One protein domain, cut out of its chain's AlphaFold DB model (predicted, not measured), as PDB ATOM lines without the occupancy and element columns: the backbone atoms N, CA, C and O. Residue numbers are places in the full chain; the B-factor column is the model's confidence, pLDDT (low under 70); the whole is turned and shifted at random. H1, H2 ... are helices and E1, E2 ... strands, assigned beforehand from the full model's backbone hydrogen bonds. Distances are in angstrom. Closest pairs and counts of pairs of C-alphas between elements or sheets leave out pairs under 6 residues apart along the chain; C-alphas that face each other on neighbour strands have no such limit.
ATOM      1  N   GLY A 357      10.356 -17.632  36.921       80.88
ATOM      2  CA  GLY A 357       9.453 -16.742  36.189       80.88
ATOM      3  C   GLY A 357       9.721 -16.683  34.680       80.88
ATOM      4  O   GLY A 357       8.777 -16.680  33.892       80.88
ATOM      5  N   GLU A 358      10.985 -16.690  34.249       77.19
ATOM      6  CA  GLU A 358      11.319 -16.719  32.816       77.19
ATOM      7  C   GLU A 358      10.940 -18.047  32.163       77.19
ATOM      8  O   GLU A 358      10.442 -18.059  31.033       77.19
ATOM      9  N   LEU A 359      11.175 -19.164  32.859       81.44
ATOM     10  CA  LEU A 359      10.795 -20.479  32.357       81.44
ATOM     11  C   LEU A 359       9.270 -20.594  32.271       81.44
ATOM     12  O   LEU A 359       8.764 -21.018  31.235       81.44
ATOM     13  N   GLU A 360       8.549 -20.168  33.310       82.25
ATOM     14  CA  GLU A 360       7.082 -20.159  33.354       82.25
ATOM     15  C   GLU A 360       6.473 -19.311  32.229       82.25
ATOM     16  O   GLU A 360       5.569 -19.776  31.537       82.25
ATOM     17  N   ALA A 361       7.016 -18.120  31.956       77.88
ATOM     18  CA  ALA A 361       6.555 -17.286  30.846       77.88
ATOM     19  C   ALA A 361       6.783 -17.949  29.472       77.88
ATOM     20  O   ALA A 361       5.917 -17.904  28.595       77.88
ATOM     21  N   GLN A 362       7.935 -18.599  29.275       77.38
ATOM     22  CA  GLN A 362       8.249 -19.288  28.019       77.38
ATOM     23  C   GLN A 362       7.359 -20.508  27.779       77.38
ATOM     24  O   GLN A 362       6.875 -20.713  26.662       77.38
ATOM     25  N   ILE A 363       7.165 -21.340  28.803       80.69
ATOM     26  CA  ILE A 363       6.336 -22.541  28.679       80.69
ATOM     27  C   ILE A 363       4.859 -22.172  28.547       80.69
ATOM     28  O   ILE A 363       4.151 -22.838  27.800       80.69
ATOM     29  N   GLU A 364       4.410 -21.087  29.185       81.25
ATOM     30  CA  GLU A 364       3.052 -20.570  29.023       81.25
ATOM     31  C   GLU A 364       2.811 -20.133  27.580       81.25
ATOM     32  O   GLU A 364       1.827 -20.545  26.967       81.25
ATOM     33  N   LYS A 365       3.768 -19.413  26.976       76.00
ATOM     34  CA  LYS A 365       3.701 -19.066  25.550       76.00
ATOM     35  C   LYS A 365       3.557 -20.320  24.674       76.00
ATOM     36  O   LYS A 365       2.721 -20.334  23.780       76.00
ATOM     37  N   LYS A 366       4.309 -21.390  24.958       73.50
ATOM     38  CA  LYS A 366       4.215 -22.676  24.229       73.50
ATOM     39  C   LYS A 366       2.937 -23.473  24.523       73.50
ATOM     40  O   LYS A 366       2.591 -24.360  23.747       73.50
ATOM     41  N   ARG A 367       2.287 -23.219  25.661       75.25
ATOM     42  CA  ARG A 367       1.066 -23.902  26.108       75.25
ATOM     43  C   ARG A 367      -0.175 -23.337  25.429       75.25
ATOM     44  O   ARG A 367      -1.045 -24.104  25.037       75.25
ATOM     45  N   VAL A 368      -0.243 -22.013  25.308       72.38
ATOM     46  CA  VAL A 368      -1.372 -21.296  24.695       72.38
ATOM     47  C   VAL A 368      -1.279 -21.346  23.173       72.38
ATOM     48  O   VAL A 368      -2.267 -21.587  22.478       72.38
ATOM     49  N   TRP A 369      -0.070 -21.141  22.657       67.31
ATOM     50  CA  TRP A 369       0.156 -20.899  21.245       67.31
ATOM     51  C   TRP A 369       0.894 -22.081  20.628       67.31
ATOM     52  O   TRP A 369       2.026 -22.393  21.013       67.31
ATOM     53  N   LEU A 370       0.274 -22.726  19.642       60.88
ATOM     54  CA  LEU A 370       0.996 -23.576  18.709       60.88
ATOM     55  C   LEU A 370       1.047 -22.885  17.361       60.88
ATOM     56  O   LEU A 370       0.029 -22.652  16.721       60.88
ATOM     57  N   MET A 371       2.266 -22.646  16.905       51.88
ATOM     58  CA  MET A 371       2.500 -22.248  15.531       51.88
ATOM     59  C   MET A 371       2.295 -23.438  14.594       51.88
ATOM     60  O   MET A 371       3.209 -24.249  14.383       51.88
ATOM     61  N   ILE A 372       1.102 -23.523  14.013       46.59
ATOM     62  CA  ILE A 372       0.770 -24.455  12.939       46.59
ATOM     63  C   ILE A 372       0.712 -23.646  11.640       46.59
ATOM     64  O   ILE A 372      -0.153 -22.808  11.485       46.59
ATOM     65  N   PHE A 373       1.626 -23.888  10.696       43.41
ATOM     66  CA  PHE A 373       1.565 -23.330   9.326       43.41
ATOM     67  C   PHE A 373       1.339 -21.812   9.192       43.41
ATOM     68  O   PHE A 373       0.729 -21.379   8.220       43.41
ATOM     69  N   ASN A 374       1.905 -21.006  10.095       43.28
ATOM     70  CA  ASN A 374       1.693 -19.553  10.110       43.28
ATOM     71  C   ASN A 374       0.220 -19.170  10.344       43.28
ATOM     72  O   ASN A 374      -0.192 -18.111   9.872       43.28
ATOM     73  N   GLU A 375      -0.525 -20.047  11.033       40.81
ATOM     74  CA  GLU A 375      -1.691 -19.721  11.850       40.81
ATOM     75  C   GLU A 375      -1.384 -19.906  13.352       40.81
ATOM     76  O   GLU A 375      -0.845 -20.943  13.783       40.81
ATOM     77  N   ILE A 376      -1.735 -18.897  14.164       54.75
ATOM     78  CA  ILE A 376      -1.672 -18.976  15.619       54.75
ATOM     79  C   ILE A 376      -2.844 -19.867  16.017       54.75
ATOM     80  O   ILE A 376      -3.956 -19.422  16.306       54.75
ATOM     81  N   GLY A 377      -2.584 -21.170  16.012       56.09
ATOM     82  CA  GLY A 377      -3.491 -22.155  16.556       56.09
ATOM     83  C   GLY A 377      -3.506 -22.017  18.071       56.09
ATOM     84  O   GLY A 377      -2.483 -22.210  18.739       56.09
ATOM     85  N   HIS A 378      -4.667 -21.698  18.636       60.78
ATOM     86  CA  HIS A 378      -4.863 -21.819  20.072       60.78
ATOM     87  C   HIS A 378      -4.865 -23.311  20.417       60.78
ATOM     88  O   HIS A 378      -5.839 -24.017  20.171       60.78
ATOM     89  N   ARG A 379      -3.746 -23.819  20.944       70.44
ATOM     90  CA  ARG A 379      -3.554 -25.262  21.182       70.44
ATOM     91  C   ARG A 379      -3.898 -25.688  22.597       70.44
ATOM     92  O   ARG A 379      -3.559 -26.795  23.005       70.44
ATOM     93  N   SER A 380      -4.552 -24.809  23.347       67.56
ATOM     94  CA  SER A 380      -4.941 -25.075  24.726       67.56
ATOM     95  C   SER A 380      -5.762 -26.365  24.853       67.56
ATOM     96  O   SER A 380      -5.620 -27.053  25.863       67.56
ATOM     97  N   ASP A 381      -6.530 -26.726  23.816       62.75
ATOM     98  CA  ASP A 381      -7.355 -27.938  23.783       62.75
ATOM     99  C   ASP A 381      -6.568 -29.212  23.411       62.75
ATOM    100  O   ASP A 381      -6.867 -30.282  23.939       62.75
ATOM    101  N   ASP A 382      -5.498 -29.111  22.605       68.50
ATOM    102  CA  ASP A 382      -4.641 -30.257  22.226       68.50
ATOM    103  C   ASP A 382      -3.306 -30.298  22.994       68.50
ATOM    104  O   ASP A 382      -2.346 -30.975  22.599       68.50
ATOM    105  N   PHE A 383      -3.187 -29.536  24.082       79.38
ATOM    106  CA  PHE A 383      -1.969 -29.492  24.877       79.38
ATOM    107  C   PHE A 383      -1.811 -30.773  25.712       79.38
ATOM    108  O   PHE A 383      -2.351 -30.910  26.807       79.38
ATOM    109  N   LEU A 384      -0.993 -31.709  25.220       81.75
ATOM    110  CA  LEU A 384      -0.717 -33.007  25.863       81.75
ATOM    111  C   LEU A 384       0.161 -32.924  27.131       81.75
ATOM    112  O   LEU A 384       0.480 -33.950  27.743       81.75
ATOM    113  N   GLY A 385       0.547 -31.714  27.531       84.81
ATOM    114  CA  GLY A 385       1.468 -31.461  28.628       84.81
ATOM    115  C   GLY A 385       2.903 -31.204  28.172       84.81
ATOM    116  O   GLY A 385       3.311 -31.541  27.059       84.81
ATOM    117  N   PHE A 386       3.684 -30.593  29.056       87.62
ATOM    118  CA  PHE A 386       5.108 -30.375  28.864       87.62
ATOM    119  C   PHE A 386       5.877 -31.701  28.870       87.62
ATOM    120  O   PHE A 386       5.470 -32.655  29.543       87.62
ATOM    121  N   PRO A 387       6.999 -31.769  28.136       85.56
ATOM    122  CA  PRO A 387       7.869 -32.933  28.166       85.56
ATOM    123  C   PRO A 387       8.541 -33.088  29.542       85.56
ATOM    124  O   PRO A 387       8.686 -32.128  30.304       85.56
ATOM    125  N   ASP A 388       8.914 -34.325  29.880       88.12
ATOM    126  CA  ASP A 388       9.354 -34.717  31.227       88.12
ATOM    127  C   ASP A 388      10.611 -33.967  31.712       88.12
ATOM    128  O   ASP A 388      10.768 -33.736  32.914       88.12
ATOM    129  N   ASP A 389      11.478 -33.537  30.797       84.44
ATOM    130  CA  ASP A 389      12.656 -32.709  31.078       84.44
ATOM    131  C   ASP A 389      12.256 -31.326  31.616       84.44
ATOM    132  O   ASP A 389      12.768 -30.879  32.646       84.44
ATOM    133  N   ILE A 390      11.267 -30.684  30.988       86.75
ATOM    134  CA  ILE A 390      10.704 -29.408  31.446       86.75
ATOM    135  C   ILE A 390       9.986 -29.583  32.786       86.75
ATOM    136  O   ILE A 390      10.154 -28.755  33.682       86.75
ATOM    137  N   VAL A 391       9.228 -30.672  32.954       91.69
ATOM    138  CA  VAL A 391       8.536 -30.986  34.217       91.69
ATOM    139  C   VAL A 391       9.529 -31.159  35.361       91.69
ATOM    140  O   VAL A 391       9.326 -30.605  36.441       91.69
ATOM    141  N   THR A 392      10.621 -31.879  35.115       90.69
ATOM    142  CA  THR A 392      11.691 -32.090  36.097       90.69
ATOM    143  C   THR A 392      12.340 -30.766  36.476       90.69
ATOM    144  O   THR A 392      12.496 -30.470  37.658       90.69
ATOM    145  N   ARG A 393      12.631 -29.914  35.488       88.00
ATOM    146  CA  ARG A 393      13.236 -28.601  35.722       88.00
ATOM    147  C   ARG A 393      12.330 -27.667  36.523       88.00
ATOM    148  O   ARG A 393      12.791 -27.037  37.471       88.00
ATOM    149  N   LEU A 394      11.039 -27.608  36.191       90.62
ATOM    150  CA  LEU A 394      10.056 -26.856  36.978       90.62
ATOM    151  C   LEU A 394       9.949 -27.396  38.403       90.62
ATOM    152  O   LEU A 394       9.807 -26.612  39.341       90.62
ATOM    153  N   ALA A 395      10.030 -28.719  38.568       92.75
ATOM    154  CA  ALA A 395       9.980 -29.336  39.880       92.75
ATOM    155  C   ALA A 395      11.161 -28.884  40.747       92.75
ATOM    156  O   ALA A 395      10.956 -28.415  41.865       92.75
ATOM    157  N   THR A 396      12.372 -28.935  40.190       91.50
ATOM    158  CA  THR A 396      13.594 -28.470  40.855       91.50
ATOM    159  C   THR A 396      13.531 -26.981  41.192       91.50
ATOM    160  O   THR A 396      13.798 -26.613  42.334       91.50
ATOM    161  N   LEU A 397      13.117 -26.125  40.250       89.06
ATOM    162  CA  LEU A 397      13.025 -24.672  40.469       89.06
ATOM    163  C   LEU A 397      11.972 -24.282  41.519       89.06
ATOM    164  O   LEU A 397      12.119 -23.260  42.183       89.06
ATOM    165  N   ARG A 398      10.929 -25.100  41.700       91.38
ATOM    166  CA  ARG A 398       9.934 -24.936  42.773       91.38
ATOM    167  C   ARG A 398      10.322 -25.629  44.086       91.38
ATOM    168  O   ARG A 398       9.543 -25.598  45.034       91.38
ATOM    169  N   GLY A 399      11.504 -26.245  44.157       93.38
ATOM    170  CA  GLY A 399      12.021 -26.891  45.365       93.38
ATOM    171  C   GLY A 399      11.450 -28.284  45.653       93.38
ATOM    172  O   GLY A 399      11.566 -28.766  46.779       93.38
ATOM    173  N   PHE A 400      10.840 -28.959  44.675       93.38
ATOM    174  CA  PHE A 400      10.392 -30.343  44.840       93.38
ATOM    175  C   PHE A 400      11.567 -31.313  44.643       93.38
ATOM    176  O   PHE A 400      12.119 -31.406  43.549       93.38
ATOM    177  N   GLN A 401      11.934 -32.068  45.684       90.62
ATOM    178  CA  GLN A 401      12.974 -33.107  45.587       90.62
ATOM    179  C   GLN A 401      12.457 -34.410  44.955       90.62
ATOM    180  O   GLN A 401      13.186 -35.082  44.234       90.62
ATOM    181  N   ALA A 402      11.190 -34.748  45.202       93.88
ATOM    182  CA  ALA A 402      10.499 -35.896  44.623       93.88
ATOM    183  C   ALA A 402       9.005 -35.547  44.495       93.88
ATOM    184  O   ALA A 402       8.256 -35.730  45.458       93.88
ATOM    185  N   PRO A 403       8.569 -34.949  43.371       93.56
ATOM    186  CA  PRO A 403       7.179 -34.543  43.215       93.56
ATOM    187  C   PRO A 403       6.254 -35.767  43.247       93.56
ATOM    188  O   PRO A 403       6.538 -36.771  42.597       93.56
ATOM    189  N   THR A 404       5.136 -35.673  43.971       94.81
ATOM    190  CA  THR A 404       4.063 -36.681  43.907       94.81
ATOM    191  C   THR A 404       3.478 -36.758  42.494       94.81
ATOM    192  O   THR A 404       3.613 -35.810  41.716       94.81
ATOM    193  N   ASP A 405       2.772 -37.839  42.153       93.06
ATOM    194  CA  ASP A 405       2.142 -37.983  40.829       93.06
ATOM    195  C   ASP A 405       1.200 -36.812  40.495       93.06
ATOM    196  O   ASP A 405       1.196 -36.299  39.371       93.06
ATOM    197  N   ASP A 406       0.480 -36.300  41.498       90.50
ATOM    198  CA  ASP A 406      -0.359 -35.105  41.378       90.50
ATOM    199  C   ASP A 406       0.460 -33.836  41.112       90.50
ATOM    200  O   ASP A 406       0.078 -33.009  40.282       90.50
ATOM    201  N   GLN A 407       1.590 -33.656  41.806       91.00
ATOM    202  CA  GLN A 407       2.490 -32.519  41.587       91.00
ATOM    203  C   GLN A 407       3.129 -32.590  40.200       91.00
ATOM    204  O   GLN A 407       3.151 -31.585  39.488       91.00
ATOM    205  N   ARG A 408       3.576 -33.776  39.777       93.00
ATOM    206  CA  ARG A 408       4.131 -34.017  38.441       93.00
ATOM    207  C   ARG A 408       3.100 -33.709  37.359       93.00
ATOM    208  O   ARG A 408       3.425 -33.022  36.396       93.00
ATOM    209  N   SER A 409       1.852 -34.130  37.553       90.00
ATOM    210  CA  SER A 409       0.747 -33.848  36.628       90.00
ATOM    211  C   SER A 409       0.419 -32.352  36.569       90.00
ATOM    212  O   SER A 409       0.321 -31.778  35.487       90.00
ATOM    213  N   ARG A 410       0.357 -31.663  37.716       88.81
ATOM    214  CA  ARG A 410       0.158 -30.199  37.770       88.81
ATOM    215  C   ARG A 410       1.229 -29.436  37.000       88.81
ATOM    216  O   ARG A 410       0.896 -28.510  36.262       88.81
ATOM    217  N   LEU A 411       2.491 -29.828  37.175       90.56
ATOM    218  CA  LEU A 411       3.621 -29.251  36.453       90.56
ATOM    219  C   LEU A 411       3.532 -29.562  34.962       90.56
ATOM    220  O   LEU A 411       3.659 -28.648  34.159       90.56
ATOM    221  N   LYS A 412       3.233 -30.813  34.598       91.44
ATOM    222  CA  LYS A 412       3.062 -31.258  33.210       91.44
ATOM    223  C   LYS A 412       2.000 -30.458  32.469       91.44
ATOM    224  O   LYS A 412       2.244 -30.048  31.343       91.44
ATOM    225  N   TYR A 413       0.854 -30.187  33.081       88.31
ATOM    226  CA  TYR A 413      -0.243 -29.489  32.403       88.31
ATOM    227  C   TYR A 413      -0.287 -27.970  32.657       88.31
ATOM    228  O   TYR A 413      -1.191 -27.295  32.164       88.31
ATOM    229  N   GLY A 414       0.677 -27.418  33.404       84.56
ATOM    230  CA  GLY A 414       0.790 -25.975  33.649       84.56
ATOM    231  C   GLY A 414      -0.314 -25.396  34.540       84.56
ATOM    232  O   GLY A 414      -0.741 -24.262  34.342       84.56
ATOM    233  N   CYS A 415      -0.822 -26.157  35.513       79.75
ATOM    234  CA  CYS A 415      -1.870 -25.656  36.401       79.75
ATOM    235  C   CYS A 415      -1.332 -24.612  37.398       79.75
ATOM    236  O   CYS A 415      -0.463 -24.911  38.221       79.75
ATOM    237  N   THR A 416      -1.933 -23.418  37.408       71.69
ATOM    238  CA  THR A 416      -1.652 -22.346  38.384       71.69
ATOM    239  C   THR A 416      -2.609 -22.347  39.583       71.69
ATOM    240  O   THR A 416      -2.307 -21.771  40.622       71.69
ATOM    241  N   CYS A 417      -3.742 -23.053  39.483       73.44
ATOM    242  CA  CYS A 417      -4.816 -23.083  40.487       73.44
ATOM    243  C   CYS A 417      -4.437 -23.851  41.780       73.44
ATOM    244  O   CYS A 417      -5.155 -23.795  42.778       73.44
ATOM    245  N   GLY A 418      -3.365 -24.655  41.748       73.25
ATOM    246  CA  GLY A 418      -2.896 -25.481  42.873       73.25
ATOM    247  C   GLY A 418      -3.766 -26.700  43.218       73.25
ATOM    248  O   GLY A 418      -3.369 -27.511  44.050       73.25
ATOM    249  N   LYS A 419      -4.930 -26.862  42.580       76.56
ATOM    250  CA  LYS A 419      -5.893 -27.957  42.821       76.56
ATOM    251  C   LYS A 419      -6.137 -28.851  41.598       76.56
ATOM    252  O   LYS A 419      -6.602 -29.972  41.753       76.56
ATOM    253  N   CYS A 420      -5.840 -28.371  40.393       78.00
ATOM    254  CA  CYS A 420      -6.241 -28.993  39.135       78.00
ATOM    255  C   CYS A 420      -5.101 -29.893  38.616       78.00
ATOM    256  O   CYS A 420      -3.970 -29.435  38.515       78.00
ATOM    257  N   ILE A 421      -5.376 -31.155  38.277       77.25
ATOM    258  CA  ILE A 421      -4.345 -32.131  37.856       77.25
ATOM    259  C   ILE A 421      -4.161 -32.248  36.329       77.25
ATOM    260  O   ILE A 421      -3.271 -32.973  35.906       77.25
ATOM    261  N   GLY A 422      -4.954 -31.539  35.507       67.38
ATOM    262  CA  GLY A 422      -5.091 -31.848  34.070       67.38
ATOM    263  C   GLY A 422      -5.264 -30.688  33.076       67.38
ATOM    264  O   GLY A 422      -5.797 -30.924  32.002       67.38
ATOM    265  N   GLY A 423      -4.839 -29.453  33.378       64.31
ATOM    266  CA  GLY A 423      -4.709 -28.403  32.345       64.31
ATOM    267  C   GLY A 423      -5.641 -27.189  32.440       64.31
ATOM    268  O   GLY A 423      -6.088 -26.824  33.529       64.31
ATOM    269  N   PHE A 424      -5.824 -26.522  31.286       59.06
ATOM    270  CA  PHE A 424      -6.184 -25.100  31.105       59.06
ATOM    271  C   PHE A 424      -7.479 -24.674  31.809       59.06
ATOM    272  O   PHE A 424      -7.540 -23.598  32.400       59.06
ATOM    273  N   LEU A 425      -8.493 -25.540  31.789       64.25
ATOM    274  CA  LEU A 425      -9.781 -25.339  32.440       64.25
ATOM    275  C   LEU A 425     -10.187 -26.666  33.088       64.25
ATOM    276  O   LEU A 425     -10.280 -27.689  32.418       64.25
ATOM    277  N   SER A 426     -10.444 -26.671  34.398       63.38
ATOM    278  CA  SER A 426     -11.107 -27.823  35.027       63.38
ATOM    279  C   SER A 426     -12.451 -28.090  34.335       63.38
ATOM    280  O   SER A 426     -13.058 -27.144  33.839       63.38
ATOM    281  N   ALA A 427     -12.975 -29.320  34.364       58.06
ATOM    282  CA  ALA A 427     -14.309 -29.618  33.817       58.06
ATOM    283  C   ALA A 427     -15.391 -28.638  34.326       58.06
ATOM    284  O   ALA A 427     -16.274 -28.219  33.583       58.06
ATOM    285  N   ARG A 428     -15.265 -28.181  35.582       50.66
ATOM    286  CA  ARG A 428     -16.126 -27.147  36.175       50.66
ATOM    287  C   ARG A 428     -15.959 -25.774  35.519       50.66
ATOM    288  O   ARG A 428     -16.942 -25.069  35.327       50.66
ATOM    289  N   MET A 429     -14.729 -25.386  35.193       66.00
ATOM    290  CA  MET A 429     -14.445 -24.129  34.504       66.00
ATOM    291  C   MET A 429     -14.851 -24.195  33.027       66.00
ATOM    292  O   MET A 429     -15.414 -23.232  32.532       66.00
ATOM    293  N   GLN A 430     -14.649 -25.328  32.348       70.44
ATOM    294  CA  GLN A 430     -15.151 -25.537  30.984       70.44
ATOM    295  C   GLN A 430     -16.673 -25.392  30.933       70.44
ATOM    296  O   GLN A 430     -17.185 -24.662  30.092       70.44
TER     297      GLN A 430
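AT A GLANCE: This is residues 357 to 430 of the 464 residues of an uncharacterized protein of Ophiobolus disseminans (UniProt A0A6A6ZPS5). Two helices, H2 and H3, pack on each other about perpendicularly, while helix H1, near H2, leads straight into a small two-strand hairpin, E1 and E2, at the far end of the longest axis. From H3 a long link without a named element, residues 414 to 426, leads to the short last helix H4, away from the other helices and from the hairpin. The printed part has 74 residues, with four named helices and two named strands in the order H1 E1 E2 H2 H3 H4; the sheet, E1 - E2, is antiparallel, and the class is mostly helix. It is compact, with a radius of gyration of the C-alphas of 12.7 A and spans of 39 by 29 by 18 A.

HOW THE PARTS SIT: H1, residues 357 to 368, has a tight link to E1, residues 369 to 372. E1 forms a hairpin with E2, residues 375 to 378, antiparallel at 140 degrees; N 370 and O 377 are 2.9 A apart, and N 375 and O 372 are 2.8 A apart, both within hydrogen-bond range. H2, residues 388 to 397, is close to H1 but not clearly touching: their closest C-alphas, Leu 359 and Leu 394, are 7.9 A apart. H1 and H2 run opposite ways at a shallow tilt of 33 degrees, only just short of steep. H3, residues 405 to 413, touches H2, about perpendicular at 74 degrees; the closest C-alphas, Val 391 and Lys 412, are 5.6 A apart. H4, residues 427 to 430, is apart from H1, E1, E2, H2 and H3. In H1, H2 and H3 every O i to N i+4 pair is within hydrogen-bond range; H4 is too short for such a pair, and its one O i to N i+3 pair is not within range.

IN THESE COORDINATES: H1 begins at C-alpha 357, (9.453, -16.742, 36.189), and is 16.4 A long; E1 and E2 are each 9.1 A. H2, 14.1 A, begins at C-alpha 388, (9.354, -34.717, 31.227). H3 is 12.2 A long, and H4, 5.0 A, ends at C-alpha 430, (-15.151, -25.537, 30.984).

THE WHOLE: The two C-alphas farthest apart, those of Asn 374 and Gln 401, are 39.6 A apart. The printed part has no cut, and the link from H3 to H4 is long. The mean pLDDT of the printed part is 76.9; residues 369 to 378, 380 to 382 and 422 to 429 are under 70.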